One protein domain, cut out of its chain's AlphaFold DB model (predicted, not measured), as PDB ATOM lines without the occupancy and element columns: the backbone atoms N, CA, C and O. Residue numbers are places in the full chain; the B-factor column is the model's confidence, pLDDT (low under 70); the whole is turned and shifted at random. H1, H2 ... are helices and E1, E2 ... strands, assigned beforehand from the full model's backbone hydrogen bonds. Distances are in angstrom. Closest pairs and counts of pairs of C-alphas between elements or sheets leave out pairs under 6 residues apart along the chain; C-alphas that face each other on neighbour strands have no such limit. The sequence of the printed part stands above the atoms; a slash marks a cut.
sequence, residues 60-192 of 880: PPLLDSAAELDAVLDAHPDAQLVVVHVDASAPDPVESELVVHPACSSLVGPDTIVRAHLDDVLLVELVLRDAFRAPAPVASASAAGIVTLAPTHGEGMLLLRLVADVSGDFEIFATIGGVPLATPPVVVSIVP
ATOM      1  N   PRO A  60      26.207  34.459 -18.612       32.94
ATOM      2  CA  PRO A  60      26.695  35.690 -19.231       32.94
ATOM      3  C   PRO A  60      26.323  35.748 -20.731       32.94
ATOM      4  O   PRO A  60      26.181  34.706 -21.370       32.94
ATOM      5  N   PRO A  61      26.149  36.945 -21.322       37.34
ATOM      6  CA  PRO A  61      25.566  37.100 -22.656       37.34
ATOM      7  C   PRO A  61      26.629  37.079 -23.773       37.34
ATOM      8  O   PRO A  61      26.842  38.099 -24.424       37.34
ATOM      9  N   LEU A  62      27.318  35.949 -23.979       44.16
ATOM     10  CA  LEU A  62      28.407  35.823 -24.966       44.16
ATOM     11  C   LEU A  62      28.406  34.468 -25.701       44.16
ATOM     12  O   LEU A  62      29.303  33.654 -25.518       44.16
ATOM     13  N   LEU A  63      27.396  34.243 -26.543       42.19
ATOM     14  CA  LEU A  63      27.449  33.289 -27.658       42.19
ATOM     15  C   LEU A  63      26.707  33.907 -28.849       42.19
ATOM     16  O   LEU A  63      25.569  34.356 -28.690       42.19
ATOM     17  N   ASP A  64      27.335  33.921 -30.027       45.75
ATOM     18  CA  ASP A  64      26.804  34.603 -31.220       45.75
ATOM     19  C   ASP A  64      25.519  33.960 -31.770       45.75
ATOM     20  O   ASP A  64      24.732  34.615 -32.462       45.75
ATOM     21  N   SER A  65      25.225  32.707 -31.401       49.62
ATOM     22  CA  SER A  65      23.867  32.175 -31.490       49.62
ATOM     23  C   SER A  65      23.543  31.165 -30.386       49.62
ATOM     24  O   SER A  65      24.352  30.314 -30.024       49.62
ATOM     25  N   ALA A  66      22.296  31.188 -29.901       50.06
ATOM     26  CA  ALA A  66      21.787  30.164 -28.981       50.06
ATOM     27  C   ALA A  66      21.767  28.750 -29.604       50.06
ATOM     28  O   ALA A  66      21.776  27.761 -28.878       50.06
ATOM     29  N   ALA A  67      21.771  28.651 -30.939       53.81
ATOM     30  CA  ALA A  67      21.716  27.384 -31.664       53.81
ATOM     31  C   ALA A  67      23.006  26.554 -31.539       53.81
ATOM     32  O   ALA A  67      22.941  25.330 -31.600       53.81
ATOM     33  N   GLU A  68      24.162  27.194 -31.349       54.62
ATOM     34  CA  GLU A  68      25.437  26.492 -31.145       54.62
ATOM     35  C   GLU A  68      25.537  25.914 -29.730       54.62
ATOM     36  O   GLU A  68      25.966  24.772 -29.567       54.62
ATOM     37  N   LEU A  69      25.036  26.635 -28.716       55.00
ATOM     38  CA  LEU A  69      24.906  26.092 -27.361       55.00
ATOM     39  C   LEU A  69      23.925  24.918 -27.321       55.00
ATOM     40  O   LEU A  69      24.248  23.873 -26.761       55.00
ATOM     41  N   ASP A  70      22.750  25.076 -27.941       55.16
ATOM     42  CA  ASP A  70      21.742  24.018 -28.025       55.16
ATOM     43  C   ASP A  70      22.309  22.769 -28.734       55.16
ATOM     44  O   ASP A  70      22.045  21.652 -28.296       55.16
ATOM     45  N   ALA A  71      23.141  22.930 -29.773       62.84
ATOM     46  CA  ALA A  71      23.777  21.813 -30.479       62.84
ATOM     47  C   ALA A  71      24.827  21.063 -29.636       62.84
ATOM     48  O   ALA A  71      24.896  19.837 -29.716       62.84
ATOM     49  N   VAL A  72      25.622  21.766 -28.819       53.34
ATOM     50  CA  VAL A  72      26.568  21.129 -27.881       53.34
ATOM     51  C   VAL A  72      25.813  20.423 -26.748       53.34
ATOM     52  O   VAL A  72      26.123  19.278 -26.425       53.34
ATOM     53  N   LEU A  73      24.772  21.053 -26.192       54.22
ATOM     54  CA  LEU A  73      23.954  20.475 -25.117       54.22
ATOM     55  C   LEU A  73      23.119  19.265 -25.572       54.22
ATOM     56  O   LEU A  73      22.972  18.312 -24.812       54.22
ATOM     57  N   ASP A  74      22.584  19.262 -26.797       64.75
ATOM     58  CA  ASP A  74      21.863  18.099 -27.341       64.75
ATOM     59  C   ASP A  74      22.811  16.945 -27.744       64.75
ATOM     60  O   ASP A  74      22.358  15.802 -27.847       64.75
ATOM     61  N   ALA A  75      24.111  17.205 -27.943       62.25
ATOM     62  CA  ALA A  75      25.118  16.174 -28.215       62.25
ATOM     63  C   ALA A  75      25.657  15.483 -26.943       62.25
ATOM     64  O   ALA A  75      26.051  14.319 -27.017       62.25
ATOM     65  N   HIS A  76      25.628  16.163 -25.790       50.97
ATOM     66  CA  HIS A  76      26.164  15.682 -24.506       50.97
ATOM     67  C   HIS A  76      25.089  15.720 -23.392       50.97
ATOM     68  O   HIS A  76      25.211  16.487 -22.436       50.97
ATOM     69  N   PRO A  77      24.006  14.919 -23.493       48.78
ATOM     70  CA  PRO A  77      22.798  15.087 -22.673       48.78
ATOM     71  C   PRO A  77      22.956  14.748 -21.181       48.78
ATOM     72  O   PRO A  77      22.132  15.193 -20.384       48.78
ATOM     73  N   ASP A  78      23.978  13.968 -20.815       50.28
ATOM     74  CA  ASP A  78      24.188  13.443 -19.456       50.28
ATOM     75  C   ASP A  78      25.405  14.069 -18.733       50.28
ATOM     76  O   ASP A  78      25.632  13.785 -17.557       50.28
ATOM     77  N   ALA A  79      26.190  14.919 -19.410       55.47
ATOM     78  CA  ALA A  79      27.430  15.491 -18.879       55.47
ATOM     79  C   ALA A  79      27.223  16.875 -18.242       55.47
ATOM     80  O   ALA A  79      26.477  17.714 -18.753       55.47
ATOM     81  N   GLN A  80      27.943  17.165 -17.150       71.88
ATOM     82  CA  GLN A  80      28.018  18.530 -16.623       71.88
ATOM     83  C   GLN A  80      29.033  19.337 -17.442       71.88
ATOM     84  O   GLN A  80      30.247  19.177 -17.300       71.88
ATOM     85  N   LEU A  81      28.509  20.176 -18.338       72.06
ATOM     86  CA  LEU A  81      29.279  20.918 -19.335       72.06
ATOM     87  C   LEU A  81      29.962  22.157 -18.734       72.06
ATOM     88  O   LEU A  81      29.296  23.069 -18.240       72.06
ATOM     89  N   VAL A  82      31.286  22.236 -18.863       76.62
ATOM     90  CA  VAL A  82      32.068  23.450 -18.591       76.62
ATOM     91  C   VAL A  82      32.557  24.014 -19.920       76.62
ATOM     92  O   VAL A  82      33.265  23.327 -20.652       76.62
ATOM     93  N   VAL A  83      32.212  25.268 -20.226       77.94
ATOM     94  CA  VAL A  83      32.647  25.942 -21.461       77.94
ATOM     95  C   VAL A  83      33.530  27.136 -21.125       77.94
ATOM     96  O   VAL A  83      33.118  28.056 -20.413       77.94
ATOM     97  N   VAL A  84      34.739  27.124 -21.679       79.69
ATOM     98  CA  VAL A  84      35.680  28.245 -21.684       79.69
ATOM     99  C   VAL A  84      35.680  28.869 -23.075       79.69
ATOM    100  O   VAL A  84      35.823  28.169 -24.081       79.69
ATOM    101  N   HIS A  85      35.522  30.187 -23.141       82.50
ATOM    102  CA  HIS A  85      35.539  30.949 -24.382       82.50
ATOM    103  C   HIS A  85      36.652  31.992 -24.350       82.50
ATOM    104  O   HIS A  85      36.709  32.825 -23.441       82.50
ATOM    105  N   VAL A  86      37.535  31.944 -25.344       80.44
ATOM    106  CA  VAL A  86      38.647  32.880 -25.511       80.44
ATOM    107  C   VAL A  86      38.385  33.756 -26.734       80.44
ATOM    108  O   VAL A  86      38.421  33.287 -27.873       80.44
ATOM    109  N   ASP A  87      38.161  35.042 -26.482       74.94
ATOM    110  CA  ASP A  87      38.087  36.082 -27.503       74.94
ATOM    111  C   ASP A  87      39.509  36.470 -27.903       74.94
ATOM    112  O   ASP A  87      40.209  37.181 -27.171       74.94
ATOM    113  N   ALA A  88      39.968  35.998 -29.061       64.31
ATOM    114  CA  ALA A  88      41.285  36.355 -29.567       64.31
ATOM    115  C   ALA A  88      41.403  36.182 -31.087       64.31
ATOM    116  O   ALA A  88      40.843  35.265 -31.679       64.31
ATOM    117  N   SER A  89      42.190  37.057 -31.715       62.69
ATOM    118  CA  SER A  89      42.439  37.079 -33.164       62.69
ATOM    119  C   SER A  89      43.788  36.464 -33.573       62.69
ATOM    120  O   SER A  89      44.256  36.724 -34.680       62.69
ATOM    121  N   ALA A  90      44.465  35.758 -32.660       73.69
ATOM    122  CA  ALA A  90      45.858  35.315 -32.806       73.69
ATOM    123  C   ALA A  90      46.138  33.845 -32.407       73.69
ATOM    124  O   ALA A  90      46.951  33.226 -33.094       73.69
ATOM    125  N   PRO A  91      45.519  33.264 -31.357       81.94
ATOM    126  CA  PRO A  91      45.680  31.847 -31.052       81.94
ATOM    127  C   PRO A  91      44.995  30.969 -32.106       81.94
ATOM    128  O   PRO A  91      43.911  31.298 -32.590       81.94
ATOM    129  N   ASP A  92      45.610  29.837 -32.420       86.75
ATOM    130  CA  ASP A  92      45.074  28.809 -33.306       86.75
ATOM    131  C   ASP A  92      44.445  27.683 -32.453       86.75
ATOM    132  O   ASP A  92      45.147  27.097 -31.617       86.75
ATOM    133  N   PRO A  93      43.151  27.348 -32.624       85.62
ATOM    134  CA  PRO A  93      42.511  26.232 -31.918       85.62
ATOM    135  C   PRO A  93      43.087  24.853 -32.276       85.62
ATOM    136  O   PRO A  93      42.809  23.887 -31.567       85.62
ATOM    137  N   VAL A  94      43.881  24.732 -33.346       88.62
ATOM    138  CA  VAL A  94      44.557  23.481 -33.731       88.62
ATOM    139  C   VAL A  94      45.845  23.247 -32.939       88.62
ATOM    140  O   VAL A  94      46.164  22.102 -32.629       88.62
ATOM    141  N   GLU A  95      46.580  24.311 -32.610       89.75
ATOM    142  CA  GLU A  95      47.869  24.231 -31.901       89.75
ATOM    143  C   GLU A  95      47.748  24.574 -30.400       89.75
ATOM    144  O   GLU A  95      48.678  24.322 -29.635       89.75
ATOM    145  N   SER A  96      46.611  25.118 -29.953       90.00
ATOM    146  CA  SER A  96      46.308  25.343 -28.531       90.00
ATOM    147  C   SER A  96      45.810  24.063 -27.844       90.00
ATOM    148  O   SER A  96      45.062  23.283 -28.434       90.00
ATOM    149  N   GLU A  97      46.187  23.856 -26.582       90.50
ATOM    150  CA  GLU A  97      45.950  22.608 -25.839       90.50
ATOM    151  C   GLU A  97      45.391  22.862 -24.428       90.50
ATOM    152  O   GLU A  97      45.766  23.822 -23.751       90.50
ATOM    153  N   LEU A  98      44.487  21.985 -23.977       86.56
ATOM    154  CA  LEU A  98      43.947  21.989 -22.617       86.56
ATOM    155  C   LEU A  98      44.654  20.913 -21.780       86.56
ATOM    156  O   LEU A  98      44.513  19.719 -22.041       86.56
ATOM    157  N   VAL A  99      45.399  21.336 -20.760       85.56
ATOM    158  CA  VAL A  99      46.197  20.479 -19.878       85.56
ATOM    159  C   VAL A  99      45.621  20.552 -18.468       85.56
ATOM    160  O   VAL A  99      45.731  21.568 -17.785       85.56
ATOM    161  N   VAL A 100      45.000  19.474 -17.991       80.69
ATOM    162  CA  VAL A 100      44.586  19.395 -16.581       80.69
ATOM    163  C   VAL A 100      45.785  18.970 -15.744       80.69
ATOM    164  O   VAL A 100      46.319  17.876 -15.942       80.69
ATOM    165  N   HIS A 101      46.185  19.803 -14.783       78.69
ATOM    166  CA  HIS A 101      47.236  19.428 -13.847       78.69
ATOM    167  C   HIS A 101      46.648  18.630 -12.684       78.69
ATOM    168  O   HIS A 101      45.752  19.125 -11.995       78.69
ATOM    169  N   PRO A 102      47.147  17.411 -12.420       61.50
ATOM    170  CA  PRO A 102      46.792  16.689 -11.211       61.50
ATOM    171  C   PRO A 102      47.280  17.466  -9.979       61.50
ATOM    172  O   PRO A 102      48.482  17.554  -9.726       61.50
ATOM    173  N   ALA A 103      46.350  18.012  -9.189       55.44
ATOM    174  CA  ALA A 103      46.657  18.518  -7.851       55.44
ATOM    175  C   ALA A 103      47.247  17.384  -6.987       55.44
ATOM    176  O   ALA A 103      46.988  16.206  -7.242       55.44
ATOM    177  N   CYS A 104      48.044  17.712  -5.965       42.53
ATOM    178  CA  CYS A 104      48.893  16.740  -5.254       42.53
ATOM    179  C   CYS A 104      48.155  15.579  -4.540       42.53
ATOM    180  O   CYS A 104      48.813  14.648  -4.082       42.53
ATOM    181  N   SER A 105      46.823  15.620  -4.452       44.00
ATOM    182  CA  SER A 105      45.916  14.585  -3.926       44.00
ATOM    183  C   SER A 105      45.356  13.615  -4.989       44.00
ATOM    184  O   SER A 105      44.771  12.589  -4.644       44.00
ATOM    185  N   SER A 106      45.509  13.911  -6.283       46.16
ATOM    186  CA  SER A 106      44.722  13.281  -7.355       46.16
ATOM    187  C   SER A 106      45.235  11.918  -7.856       46.16
ATOM    188  O   SER A 106      46.414  11.704  -8.144       46.16
ATOM    189  N   LEU A 107      44.301  10.977  -8.039       51.47
ATOM    190  CA  LEU A 107      44.547   9.648  -8.612       51.47
ATOM    191  C   LEU A 107      44.434   9.674 -10.144       51.47
ATOM    192  O   LEU A 107      43.357   9.422 -10.691       51.47
ATOM    193  N   VAL A 108      45.552   9.912 -10.836       46.53
ATOM    194  CA  VAL A 108      45.633   9.800 -12.304       46.53
ATOM    195  C   VAL A 108      45.433   8.341 -12.739       46.53
ATOM    196  O   VAL A 108      46.225   7.458 -12.396       46.53
ATOM    197  N   GLY A 109      44.356   8.079 -13.483       52.31
ATOM    198  CA  GLY A 109      44.114   6.793 -14.143       52.31
ATOM    199  C   GLY A 109      44.811   6.691 -15.510       52.31
ATOM    200  O   GLY A 109      45.237   7.709 -16.052       52.31
ATOM    201  N   PRO A 110      44.901   5.488 -16.107       44.94
ATOM    202  CA  PRO A 110      45.486   5.310 -17.441       44.94
ATOM    203  C   PRO A 110      44.675   5.970 -18.573       44.94
ATOM    204  O   PRO A 110      45.213   6.173 -19.658       44.94
ATOM    205  N   ASP A 111      43.414   6.333 -18.319       50.53
ATOM    206  CA  ASP A 111      42.425   6.705 -19.341       50.53
ATOM    207  C   ASP A 111      42.143   8.222 -19.401       50.53
ATOM    208  O   ASP A 111      41.013   8.643 -19.636       50.53
ATOM    209  N   THR A 112      43.141   9.075 -19.141       55.28
ATOM    210  CA  THR A 112      43.053  10.565 -19.142       55.28
ATOM    211  C   THR A 112      42.068  11.224 -18.159       55.28
ATOM    212  O   THR A 112      42.082  12.444 -18.026       55.28
ATOM    213  N   ILE A 113      41.279  10.453 -17.406       56.81
ATOM    214  CA  ILE A 113      40.379  10.972 -16.368       56.81
ATOM    215  C   ILE A 113      41.197  11.483 -15.174       56.81
ATOM    216  O   ILE A 113      41.803  10.693 -14.440       56.81
ATOM    217  N   VAL A 114      41.163  12.797 -14.940       63.47
ATOM    218  CA  VAL A 114      41.687  13.407 -13.709       63.47
ATOM    219  C   VAL A 114      40.623  13.332 -12.619       63.47
ATOM    220  O   VAL A 114      39.439  13.528 -12.890       63.47
ATOM    221  N   ARG A 115      41.039  13.022 -11.385       64.88
ATOM    222  CA  ARG A 115      40.146  12.895 -10.228       64.88
ATOM    223  C   ARG A 115      40.501  13.866  -9.125       64.88
ATOM    224  O   ARG A 115      41.662  13.944  -8.744       64.88
ATOM    225  N   ALA A 116      39.493  14.521  -8.583       65.88
ATOM    226  CA  ALA A 116      39.606  15.450  -7.468       65.88
ATOM    227  C   ALA A 116      38.513  15.139  -6.448       65.88
ATOM    228  O   ALA A 116      37.453  14.638  -6.828       65.88
ATOM    229  N   HIS A 117      38.754  15.431  -5.176       75.81
ATOM    230  CA  HIS A 117      37.677  15.528  -4.197       75.81
ATOM    231  C   HIS A 117      36.906  16.838  -4.379       75.81
ATOM    232  O   HIS A 117      37.404  17.789  -4.977       75.81
ATOM    233  N   LEU A 118      35.695  16.899  -3.828       74.25
ATOM    234  CA  LEU A 118      34.847  18.095  -3.859       74.25
ATOM    235  C   LEU A 118      35.553  19.361  -3.324       74.25
ATOM    236  O   LEU A 118      35.352  20.455  -3.838       74.25
ATOM    237  N   ASP A 119      36.408  19.190  -2.311       70.62
ATOM    238  CA  ASP A 119      37.161  20.271  -1.663       70.62
ATOM    239  C   ASP A 119      38.491  20.612  -2.374       70.62
ATOM    240  O   ASP A 119      39.132  21.615  -2.047       70.62
ATOM    241  N   ASP A 120      38.932  19.790  -3.337       76.62
ATOM    242  CA  ASP A 120      40.179  20.012  -4.069       76.62
ATOM    243  C   ASP A 120      40.008  21.131  -5.106       76.62
ATOM    244  O   ASP A 120      39.104  21.132  -5.943       76.62
ATOM    245  N   VAL A 121      40.957  22.068  -5.121       77.62
ATOM    246  CA  VAL A 121      41.034  23.076  -6.179       77.62
ATOM    247  C   VAL A 121      41.720  22.477  -7.403       77.62
ATOM    248  O   VAL A 121      42.942  22.332  -7.440       77.62
ATOM    249  N   LEU A 122      40.932  22.181  -8.434       81.06
ATOM    250  CA  LEU A 122      41.443  21.757  -9.732       81.06
ATOM    251  C   LEU A 122      42.004  22.950 -10.507       81.06
ATOM    252  O   LEU A 122      41.307  23.944 -10.740       81.06
ATOM    253  N   LEU A 123      43.261  22.816 -10.933       83.31
ATOM    254  CA  LEU A 123      43.933  23.753 -11.822       83.31
ATOM    255  C   LEU A 123      44.005  23.153 -13.225       83.31
ATOM    256  O   LEU A 123      44.701  22.165 -13.462       83.31
ATOM    257  N   VAL A 124      43.281  23.763 -14.158       84.56
ATOM    258  CA  VAL A 124      43.355  23.422 -15.581       84.56
ATOM    259  C   VAL A 124      44.105  24.533 -16.298       84.56
ATOM    260  O   VAL A 124      43.733  25.699 -16.204       84.56
ATOM    261  N   GLU A 125      45.176  24.185 -16.992       88.06
ATOM    262  CA  GLU A 125      45.966  25.109 -17.792       88.06
ATOM    263  C   GLU A 125      45.501  25.034 -19.246       88.06
ATOM    264  O   GLU A 125      45.533  23.983 -19.880       88.06
ATOM    265  N   LEU A 126      45.044  26.160 -19.786       87.69
ATOM    266  CA  LEU A 126      44.774  26.319 -21.207       87.69
ATOM    267  C   LEU A 126      45.973  27.037 -21.832       87.69
ATOM    268  O   LEU A 126      46.176  28.237 -21.619       87.69
ATOM    269  N   VAL A 127      46.774  26.276 -22.579       89.69
ATOM    270  CA  VAL A 127      47.983  26.744 -23.262       89.69
ATOM    271  C   VAL A 127      47.588  27.217 -24.654       89.69
ATOM    272  O   VAL A 127      47.232  26.428 -25.531       89.69
ATOM    273  N   LEU A 128      47.638  28.528 -24.853       89.31
ATOM    274  CA  LEU A 128      47.238  29.193 -26.082       89.31
ATOM    275  C   LEU A 128      48.457  29.410 -26.972       89.31
ATOM    276  O   LEU A 128      49.386  30.142 -26.618       89.31
ATOM    277  N   ARG A 129      48.433  28.787 -28.148       90.00
ATOM    278  CA  ARG A 129      49.494  28.882 -29.149       90.00
ATOM    279  C   ARG A 129      48.969  29.499 -30.435       90.00
ATOM    280  O   ARG A 129      47.809  29.306 -30.782       90.00
ATOM    281  N   ASP A 130      49.819  30.220 -31.152       89.25
ATOM    282  CA  ASP A 130      49.555  30.595 -32.541       89.25
ATOM    283  C   ASP A 130      49.840  29.423 -33.505       89.25
ATOM    284  O   ASP A 130      50.354  28.371 -33.114       89.25
ATOM    285  N   ALA A 131      49.567  29.626 -34.797       88.50
ATOM    286  CA  ALA A 131      49.838  28.648 -35.857       88.50
ATOM    287  C   ALA A 131      51.339  28.299 -36.046       88.50
ATOM    288  O   ALA A 131      51.683  27.433 -36.852       88.50
ATOM    289  N   PHE A 132      52.251  28.969 -35.328       88.69
ATOM    290  CA  PHE A 132      53.693  28.704 -35.301       88.69
ATOM    291  C   PHE A 132      54.167  28.110 -33.962       88.69
ATOM    292  O   PHE A 132      55.374  27.934 -33.770       88.69
ATOM    293  N   ARG A 133      53.237  27.750 -33.063       86.44
ATOM    294  CA  ARG A 133      53.461  27.217 -31.704       86.44
ATOM    295  C   ARG A 133      54.035  28.212 -30.693       86.44
ATOM    296  O   ARG A 133      54.400  27.797 -29.587       86.44
ATOM    297  N   ALA A 134      54.106  29.496 -31.037       87.25
ATOM    298  CA  ALA A 134      54.497  30.546 -30.105       87.25
ATOM    299  C   ALA A 134      53.337  30.868 -29.140       87.25
ATOM    300  O   ALA A 134      52.176  30.733 -29.532       87.25
ATOM    301  N   PRO A 135      53.610  31.288 -27.889       87.19
ATOM    302  CA  PRO A 135      52.560  31.672 -26.947       87.19
ATOM    303  C   PRO A 135      51.739  32.854 -27.478       87.19
ATOM    304  O   PRO A 135      52.300  33.881 -27.862       87.19
ATOM    305  N   ALA A 136      50.414  32.719 -27.501       84.69
ATOM    306  CA  ALA A 136      49.518  33.732 -28.054       84.69
ATOM    307  C   ALA A 136      48.876  34.587 -26.940       84.69
ATOM    308  O   ALA A 136      48.326  34.036 -25.985       84.69
ATOM    309  N   PRO A 137      48.902  35.932 -27.025       80.19
ATOM    310  CA  PRO A 137      48.338  36.789 -25.987       80.19
ATOM    311  C   PRO A 137      46.807  36.683 -25.922       80.19
ATOM    312  O   PRO A 137      46.122  36.638 -26.945       80.19
ATOM    313  N   VAL A 138      46.270  36.713 -24.702       76.88
ATOM    314  CA  VAL A 138      44.824  36.709 -24.436       76.88
ATOM    315  C   VAL A 138      44.302  38.139 -24.442       76.88
ATOM    316  O   VAL A 138      44.761  38.953 -23.645       76.88
ATOM    317  N   ALA A 139      43.331  38.448 -25.307       71.69
ATOM    318  CA  ALA A 139      42.643  39.740 -25.268       71.69
ATOM    319  C   ALA A 139      41.531  39.735 -24.204       71.69
ATOM    320  O   ALA A 139      41.497  40.611 -23.341       71.69
ATOM    321  N   SER A 140      40.683  38.704 -24.213       76.44
ATOM    322  CA  SER A 140      39.766  38.388 -23.115       76.44
ATOM    323  C   SER A 140      39.432  36.896 -23.080       76.44
ATOM    324  O   SER A 140      39.461  36.205 -24.096       76.44
ATOM    325  N   ALA A 141      39.108  36.393 -21.892       76.69
ATOM    326  CA  ALA A 141      38.586  35.048 -21.696       76.69
ATOM    327  C   ALA A 141      37.379  35.103 -20.758       76.69
ATOM    328  O   ALA A 141      37.322  35.934 -19.849       76.69
ATOM    329  N   SER A 142      36.427  34.202 -20.970       76.94
ATOM    330  CA  SER A 142      35.286  33.981 -20.088       76.94
ATOM    331  C   SER A 142      35.094  32.484 -19.848       76.94
ATOM    332  O   SER A 142      35.452  31.653 -20.682       76.94
ATOM    333  N   ALA A 143      34.559  32.134 -18.683       74.44
ATOM    334  CA  ALA A 143      34.202  30.767 -18.333       74.44
ATOM    335  C   ALA A 143      32.760  30.746 -17.818       74.44
ATOM    336  O   ALA A 143      32.328  31.676 -17.132       74.44
ATOM    337  N   ALA A 144      32.024  29.691 -18.158       65.25
ATOM    338  CA  ALA A 144      30.675  29.438 -17.669       65.25
ATOM    339  C   ALA A 144      30.644  28.181 -16.782       65.25
ATOM    340  O   ALA A 144      31.393  27.231 -17.005       65.25
ATOM    341  N   GLY A 145      29.752  28.173 -15.786       71.06
ATOM    342  CA  GLY A 145      29.609  27.078 -14.822       71.06
ATOM    343  C   GLY A 145      30.457  27.270 -13.560       71.06
ATOM    344  O   GLY A 145      30.637  28.390 -13.087       71.06
ATOM    345  N   ILE A 146      30.968  26.166 -13.015       70.88
ATOM    346  CA  ILE A 146      31.709  26.065 -11.740       70.88
ATOM    347  C   ILE A 146      33.192  26.502 -11.814       70.88
ATOM    348  O   ILE A 146      34.018  26.119 -10.983       70.88
ATOM    349  N   VAL A 147      33.562  27.281 -12.833       71.12
ATOM    350  CA  VAL A 147      34.949  27.691 -13.090       71.12
ATOM    351  C   VAL A 147      35.115  29.183 -12.860       71.12
ATOM    352  O   VAL A 147      34.403  30.013 -13.420       71.12
ATOM    353  N   THR A 148      36.134  29.519 -12.076       76.56
ATOM    354  CA  THR A 148      36.654  30.879 -11.939       76.56
ATOM    355  C   THR A 148      37.968  31.010 -12.707       76.56
ATOM    356  O   THR A 148      38.848  30.158 -12.608       76.56
ATOM    357  N   LEU A 149      38.109  32.075 -13.496       73.50
ATOM    358  CA  LEU A 149      39.379  32.413 -14.140       73.50
ATOM    359  C   LEU A 149      40.347  32.949 -13.079       73.50
ATOM    360  O   LEU A 149      40.025  33.915 -12.384       73.50
ATOM    361  N   ALA A 150      41.522  32.333 -12.956       69.44
ATOM    362  CA  ALA A 150      42.621  32.896 -12.180       69.44
ATOM    363  C   ALA A 150      43.382  33.937 -13.035       69.44
ATOM    364  O   ALA A 150      43.286  33.909 -14.268       69.44
ATOM    365  N   PRO A 151      44.119  34.885 -12.421       62.12
ATOM    366  CA  PRO A 151      44.962  35.819 -13.165       62.12
ATOM    367  C   PRO A 151      45.978  35.082 -14.053       62.12
ATOM    368  O   PRO A 151      46.451  33.996 -13.718       62.12
ATOM    369  N   THR A 152      46.307  35.678 -15.201       67.06
ATOM    370  CA  THR A 152      47.123  35.037 -16.238       67.06
ATOM    371  C   THR A 152      48.560  34.788 -15.772       67.06
ATOM    372  O   THR A 152      49.265  35.699 -15.337       67.06
ATOM    373  N   HIS A 153      49.023  33.543 -15.897       58.97
ATOM    374  CA  HIS A 153      50.377  33.139 -15.514       58.97
ATOM    375  C   HIS A 153      51.345  33.273 -16.703       58.97
ATOM    376  O   HIS A 153      51.887  32.294 -17.204       58.97
ATOM    377  N   GLY A 154      51.583  34.511 -17.146       69.00
ATOM    378  CA  GLY A 154      52.506  34.823 -18.245       69.00
ATOM    379  C   GLY A 154      51.865  34.835 -19.639       69.00
ATOM    380  O   GLY A 154      50.645  34.779 -19.792       69.00
ATOM    381  N   GLU A 155      52.701  34.978 -20.670       75.81
ATOM    382  CA  GLU A 155      52.256  35.033 -22.067       75.81
ATOM    383  C   GLU A 155      51.728  33.661 -22.521       75.81
ATOM    384  O   GLU A 155      52.442  32.665 -22.458       75.81
ATOM    385  N   GLY A 156      50.476  33.612 -22.988       78.44
ATOM    386  CA  GLY A 156      49.869  32.418 -23.589       78.44
ATOM    387  C   GLY A 156      49.373  31.326 -22.639       78.44
ATOM    388  O   GLY A 156      49.028  30.255 -23.126       78.44
ATOM    389  N   MET A 157      49.289  31.557 -21.324       84.19
ATOM    390  CA  MET A 157      48.763  30.555 -20.380       84.19
ATOM    391  C   MET A 157      47.598  31.106 -19.548       84.19
ATOM    392  O   MET A 157      47.722  32.112 -18.841       84.19
ATOM    393  N   LEU A 158      46.454  30.420 -19.619       83.94
ATOM    394  CA  LEU A 158      45.276  30.676 -18.794       83.94
ATOM    395  C   LEU A 158      45.142  29.593 -17.729       83.94
ATOM    396  O   LEU A 158      44.969  28.421 -18.053       83.94
ATOM    397  N   LEU A 159      45.167  29.997 -16.460       84.62
ATOM    398  CA  LEU A 159      44.915  29.100 -15.340       84.62
ATOM    399  C   LEU A 159      43.429  29.177 -14.957       84.62
ATOM    400  O   LEU A 159      42.904  30.227 -14.580       84.62
ATOM    401  N   LEU A 160      42.738  28.053 -15.077       83.81
ATOM    402  CA  LEU A 160      41.330  27.886 -14.749       83.81
ATOM    403  C   LEU A 160      41.236  27.219 -13.378       83.81
ATOM    404  O   LEU A 160      41.803  26.147 -13.166       83.81
ATOM    405  N   ARG A 161      40.507  27.845 -12.456       84.00
ATOM    406  CA  ARG A 161      40.246  27.317 -11.119       84.00
ATOM    407  C   ARG A 161      38.831  26.751 -11.073       84.00
ATOM    408  O   ARG A 161      37.862  27.512 -11.005       84.00
ATOM    409  N   LEU A 162      38.718  25.428 -11.095       82.62
ATOM    410  CA  LEU A 162      37.445  24.717 -11.002       82.62
ATOM    411  C   LEU A 162      37.160  24.365  -9.534       82.62
ATOM    412  O   LEU A 162      38.031  23.841  -8.839       82.62
ATOM    413  N   VAL A 163      35.959  24.707  -9.058       82.31
ATOM    414  CA  VAL A 163      35.483  24.442  -7.689       82.31
ATOM    415  C   VAL A 163      34.069  23.880  -7.796       82.31
ATOM    416  O   VAL A 163      33.123  24.634  -8.017       82.31
ATOM    417  N   ALA A 164      33.935  22.560  -7.693       81.62
ATOM    418  CA  ALA A 164      32.650  21.880  -7.793       81.62
ATOM    419  C   ALA A 164      31.976  21.745  -6.425       81.62
ATOM    420  O   ALA A 164      32.636  21.517  -5.421       81.62
ATOM    421  N   ASP A 165      30.651  21.827  -6.407       81.69
ATOM    422  CA  ASP A 165      29.784  21.509  -5.267       81.69
ATOM    423  C   ASP A 165      29.057  20.159  -5.435       81.69
ATOM    424  O   ASP A 165      28.488  19.625  -4.480       81.69
ATOM    425  N   VAL A 166      29.125  19.566  -6.634       84.56
ATOM    426  CA  VAL A 166      28.517  18.274  -6.984       84.56
ATOM    427  C   VAL A 166      29.578  17.293  -7.493       84.56
ATOM    428  O   VAL A 166      30.411  17.643  -8.326       84.56
ATOM    429  N   SER A 167      29.528  16.041  -7.032       85.25
ATOM    430  CA  SER A 167      30.371  14.954  -7.553       85.25
ATOM    431  C   SER A 167      29.836  14.407  -8.878       85.25
ATOM    432  O   SER A 167      28.624  14.217  -9.017       85.25
ATOM    433  N   GLY A 168      30.715  14.031  -9.800       86.38
ATOM    434  CA  GLY A 168      30.345  13.427 -11.078       86.38
ATOM    435  C   GLY A 168      31.416  13.625 -12.141       86.38
ATOM    436  O   GLY A 168      32.484  14.168 -11.862       86.38
ATOM    437  N   ASP A 169      31.115  13.201 -13.364       85.62
ATOM    438  CA  ASP A 169      31.984  13.429 -14.514       85.62
ATOM    439  C   ASP A 169      31.624  14.769 -15.179       85.62
ATOM    440  O   ASP A 169      30.484  15.009 -15.587       85.62
ATOM    441  N   PHE A 170      32.615  15.654 -15.255       85.75
ATOM    442  CA  PHE A 170      32.542  16.974 -15.869       85.75
ATOM    443  C   PHE A 170      33.324  16.958 -17.174       85.75
ATOM    444  O   PHE A 170      34.495  16.581 -17.191       85.75
ATOM    445  N   GLU A 171      32.704  17.404 -18.260       87.69
ATOM    446  CA  GLU A 171      33.388  17.545 -19.543       87.69
ATOM    447  C   GLU A 171      33.782  19.009 -19.745       87.69
ATOM    448  O   GLU A 171      32.931  19.906 -19.774       87.69
ATOM    449  N   ILE A 172      35.090  19.255 -19.863       88.25
ATOM    450  CA  ILE A 172      35.646  20.594 -20.051       88.25
ATOM    451  C   ILE A 172      35.908  20.827 -21.537       88.25
ATOM    452  O   ILE A 172      36.759  20.182 -22.154       88.25
ATOM    453  N   PHE A 173      35.188  21.800 -22.085       86.75
ATOM    454  CA  PHE A 173      35.301  22.285 -23.451       86.75
ATOM    455  C   PHE A 173      35.955  23.666 -23.456       86.75
ATOM    456  O   PHE A 173      35.580  24.556 -22.689       86.75
ATOM    457  N   ALA A 174      36.896  23.871 -24.371       88.25
ATOM    458  CA  ALA A 174      37.482  25.176 -24.644       88.25
ATOM    459  C   ALA A 174      37.251  25.556 -26.111       88.25
ATOM    460  O   ALA A 174      37.359  24.723 -27.014       88.25
ATOM    461  N   THR A 175      36.922  26.826 -26.331       87.62
ATOM    462  CA  THR A 175      36.692  27.424 -27.649       87.62
ATOM    463  C   THR A 175      37.511  28.703 -27.792       87.62
ATOM    464  O   THR A 175      37.648  29.471 -26.838       87.62
ATOM    465  N   ILE A 176      38.045  28.942 -28.987       86.44
ATOM    466  CA  ILE A 176      38.796  30.147 -29.352       86.44
ATOM    467  C   ILE A 176      38.076  30.772 -30.545       86.44
ATOM    468  O   ILE A 176      37.936  30.131 -31.585       86.44
ATOM    469  N   GLY A 177      37.550  31.989 -30.383       85.69
ATOM    470  CA  GLY A 177      36.754  32.657 -31.423       85.69
ATOM    471  C   GLY A 177      35.554  31.829 -31.913       85.69
ATOM    472  O   GLY A 177      35.248  31.827 -33.101       85.69
ATOM    473  N   GLY A 178      34.932  31.056 -31.015       85.31
ATOM    474  CA  GLY A 178      33.804  30.157 -31.309       85.31
ATOM    475  C   GLY A 178      34.192  28.784 -31.876       85.31
ATOM    476  O   GLY A 178      33.360  27.882 -31.905       85.31
ATOM    477  N   VAL A 179      35.452  28.577 -32.265       87.25
ATOM    478  CA  VAL A 179      35.939  27.286 -32.774       87.25
ATOM    479  C   VAL A 179      36.420  26.421 -31.599       87.25
ATOM    480  O   VAL A 179      37.230  26.902 -30.803       87.25
ATOM    481  N   PRO A 180      35.955  25.165 -31.443       86.56
ATOM    482  CA  PRO A 180      36.467  24.264 -30.410       86.56
ATOM    483  C   PRO A 180      37.931  23.895 -30.667       86.56
ATOM    484  O   PRO A 180      38.364  23.823 -31.819       86.56
ATOM    485  N   LEU A 181      38.687  23.635 -29.596       89.50
ATOM    486  CA  LEU A 181      40.049  23.105 -29.716       89.50
ATOM    487  C   LEU A 181      40.077  21.780 -30.493       89.50
ATOM    488  O   LEU A 181      39.137  20.987 -30.440       89.50
ATOM    489  N   ALA A 182      41.196  21.503 -31.166       85.56
ATOM    490  CA  ALA A 182      41.426  20.213 -31.818       85.56
ATOM    491  C   ALA A 182      41.663  19.062 -30.819       85.56
ATOM    492  O   ALA A 182      41.506  17.893 -31.179       85.56
ATOM    493  N   THR A 183      42.032  19.368 -29.570       84.44
ATOM    494  CA  THR A 183      42.075  18.387 -28.479       84.44
ATOM    495  C   THR A 183      40.656  17.965 -28.078       84.44
ATOM    496  O   THR A 183      39.798  18.839 -27.940       84.44
ATOM    497  N   PRO A 184      40.391  16.666 -27.838       83.12
ATOM    498  CA  PRO A 184      39.086  16.217 -27.356       83.12
ATOM    499  C   PRO A 184      38.745  16.843 -25.988       83.12
ATOM    500  O   PRO A 184      39.660  17.246 -25.264       83.12
ATOM    501  N   PRO A 185      37.452  16.904 -25.609       85.62
ATOM    502  CA  PRO A 185      37.033  17.406 -24.302       85.62
ATOM    503  C   PRO A 185      37.710  16.621 -23.182       85.62
ATOM    504  O   PRO A 185      37.801  15.392 -23.250       85.62
ATOM    505  N   VAL A 186      38.181  17.315 -22.147       86.56
ATOM    506  CA  VAL A 186      38.821  16.638 -21.015       86.56
ATOM    507  C   VAL A 186      37.759  16.277 -19.985       86.56
ATOM    508  O   VAL A 186      37.072  17.154 -19.462       86.56
ATOM    509  N   VAL A 187      37.643  14.980 -19.696       84.25
ATOM    510  CA  VAL A 187      36.733  14.451 -18.674       84.25
ATOM    511  C   VAL A 187      37.420  14.490 -17.311       84.25
ATOM    512  O   VAL A 187      38.466  13.868 -17.106       84.25
ATOM    513  N   VAL A 188      36.819  15.200 -16.363       85.25
ATOM    514  CA  VAL A 188      37.277  15.307 -14.978       85.25
ATOM    515  C   VAL A 188      36.234  14.671 -14.068       85.25
ATOM    516  O   VAL A 188      35.097  15.124 -14.006       85.25
ATOM    517  N   SER A 189      36.618  13.609 -13.363       85.12
ATOM    518  CA  SER A 189      35.724  12.820 -12.513       85.12
ATOM    519  C   SER A 189      35.888  13.243 -11.058       85.12
ATOM    520  O   SER A 189      36.847  12.859 -10.380       85.12
ATOM    521  N   ILE A 190      34.978  14.090 -10.588       85.75
ATOM    522  CA  ILE A 190      35.000  14.646  -9.237       85.75
ATOM    523  C   ILE A 190      34.337  13.648  -8.294       85.75
ATOM    524  O   ILE A 190      33.153  13.332  -8.402       85.75
ATOM    525  N   VAL A 191      35.137  13.127  -7.372       86.69
ATOM    526  CA  VAL A 191      34.732  12.186  -6.331       86.69
ATOM    527  C   VAL A 191      34.080  12.987  -5.194       86.69
ATOM    528  O   VAL A 191      34.519  14.108  -4.924       86.69
ATOM    529  N   PRO A 192      33.054  12.451  -4.500       90.31
ATOM    530  CA  PRO A 192      32.543  13.064  -3.278       90.31
ATOM    531  C   PRO A 192      33.661  13.419  -2.281       90.31
ATOM    532  O   PRO A 192      34.735  12.800  -2.264       90.31
TER     533      PRO A 192
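This is residues 60 to 192 of the 880 residues of an uncharacterized protein of Thecamonas trahens ATCC 50062 (UniProt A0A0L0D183). Two twisted sheets lie face to face as a sandwich: E3, E9, E8, E1 and E5 form one, curled like part of a barrel, and E2, E4, E7 and E6 the other, with strands at 11 degrees to those of the first and best planes 40 degrees apart. The short helix H1 lies outside the sandwich and only grazes the curled sheet. The printed part has 133 residues, with one named helix followed by nine named strands, E1 to E9; its class is mostly strand, though under half of the residues are in named elements. The five-stranded sheet, in the order E3, E9, E8, E1, E5, is mixed; the four-stranded sheet, in the order E2, E4, E7, E6, is antiparallel. The whole is compact, with a radius of gyration of the C-alphas of 14.4 A and spans of 39 by 34 by 26 A.

H1, residues 66 to 75, only grazes the five-stranded sheet with its residues 69 to 73; every O i to N i+4 pair in it is within hydrogen-bond range. E1, residues 80 to 87, is the parallel neighbour of E8, residues 168 to 176, with N 173 and O 82 2.8 A apart. E1 is also antiparallel to the edge strand E5, residues 140 to 144, with N 142 and O 85 2.8 A apart. E2, residues 97 to 101, an edge strand of the other sheet, is antiparallel to E4, residues 122 to 127, with N 99 and O 125 2.8 A apart. The edge strand E3, residues 114 to 117, is parallel to E9, residues 186 to 191, with N 191 and O 116 2.8 A apart. E4 is antiparallel to E7, residues 157 to 162, with N 126 and O 158 2.8 A apart. E6, residues 147 to 149, forms a hairpin with E7, with N 148 and O 161 2.9 A apart. E8 and E9 form the other hairpin, with N 170 and O 188 2.8 A apart. Between the sheets, the closest C-alphas of E5 and E6, those of Ala 143 and Leu 149, are 6.9 A apart.

H1 begins at C-alpha 66, (21.787, 30.164, -28.981), and is 14.4 A long. E1 measures 23.0 A and E8 26.2 A. E9 ends at C-alpha 191, (34.732, 12.186, -6.331).

The C-alphas farthest apart, those of Phe 132 and Pro 192, are 41.4 A apart. The printed part has no cut. The links E2 to E3 and E4 to E5 are long. The mean pLDDT of the printed part is 73.6; 43 residues are under 70, among them 60 to 79 and 102 to 116.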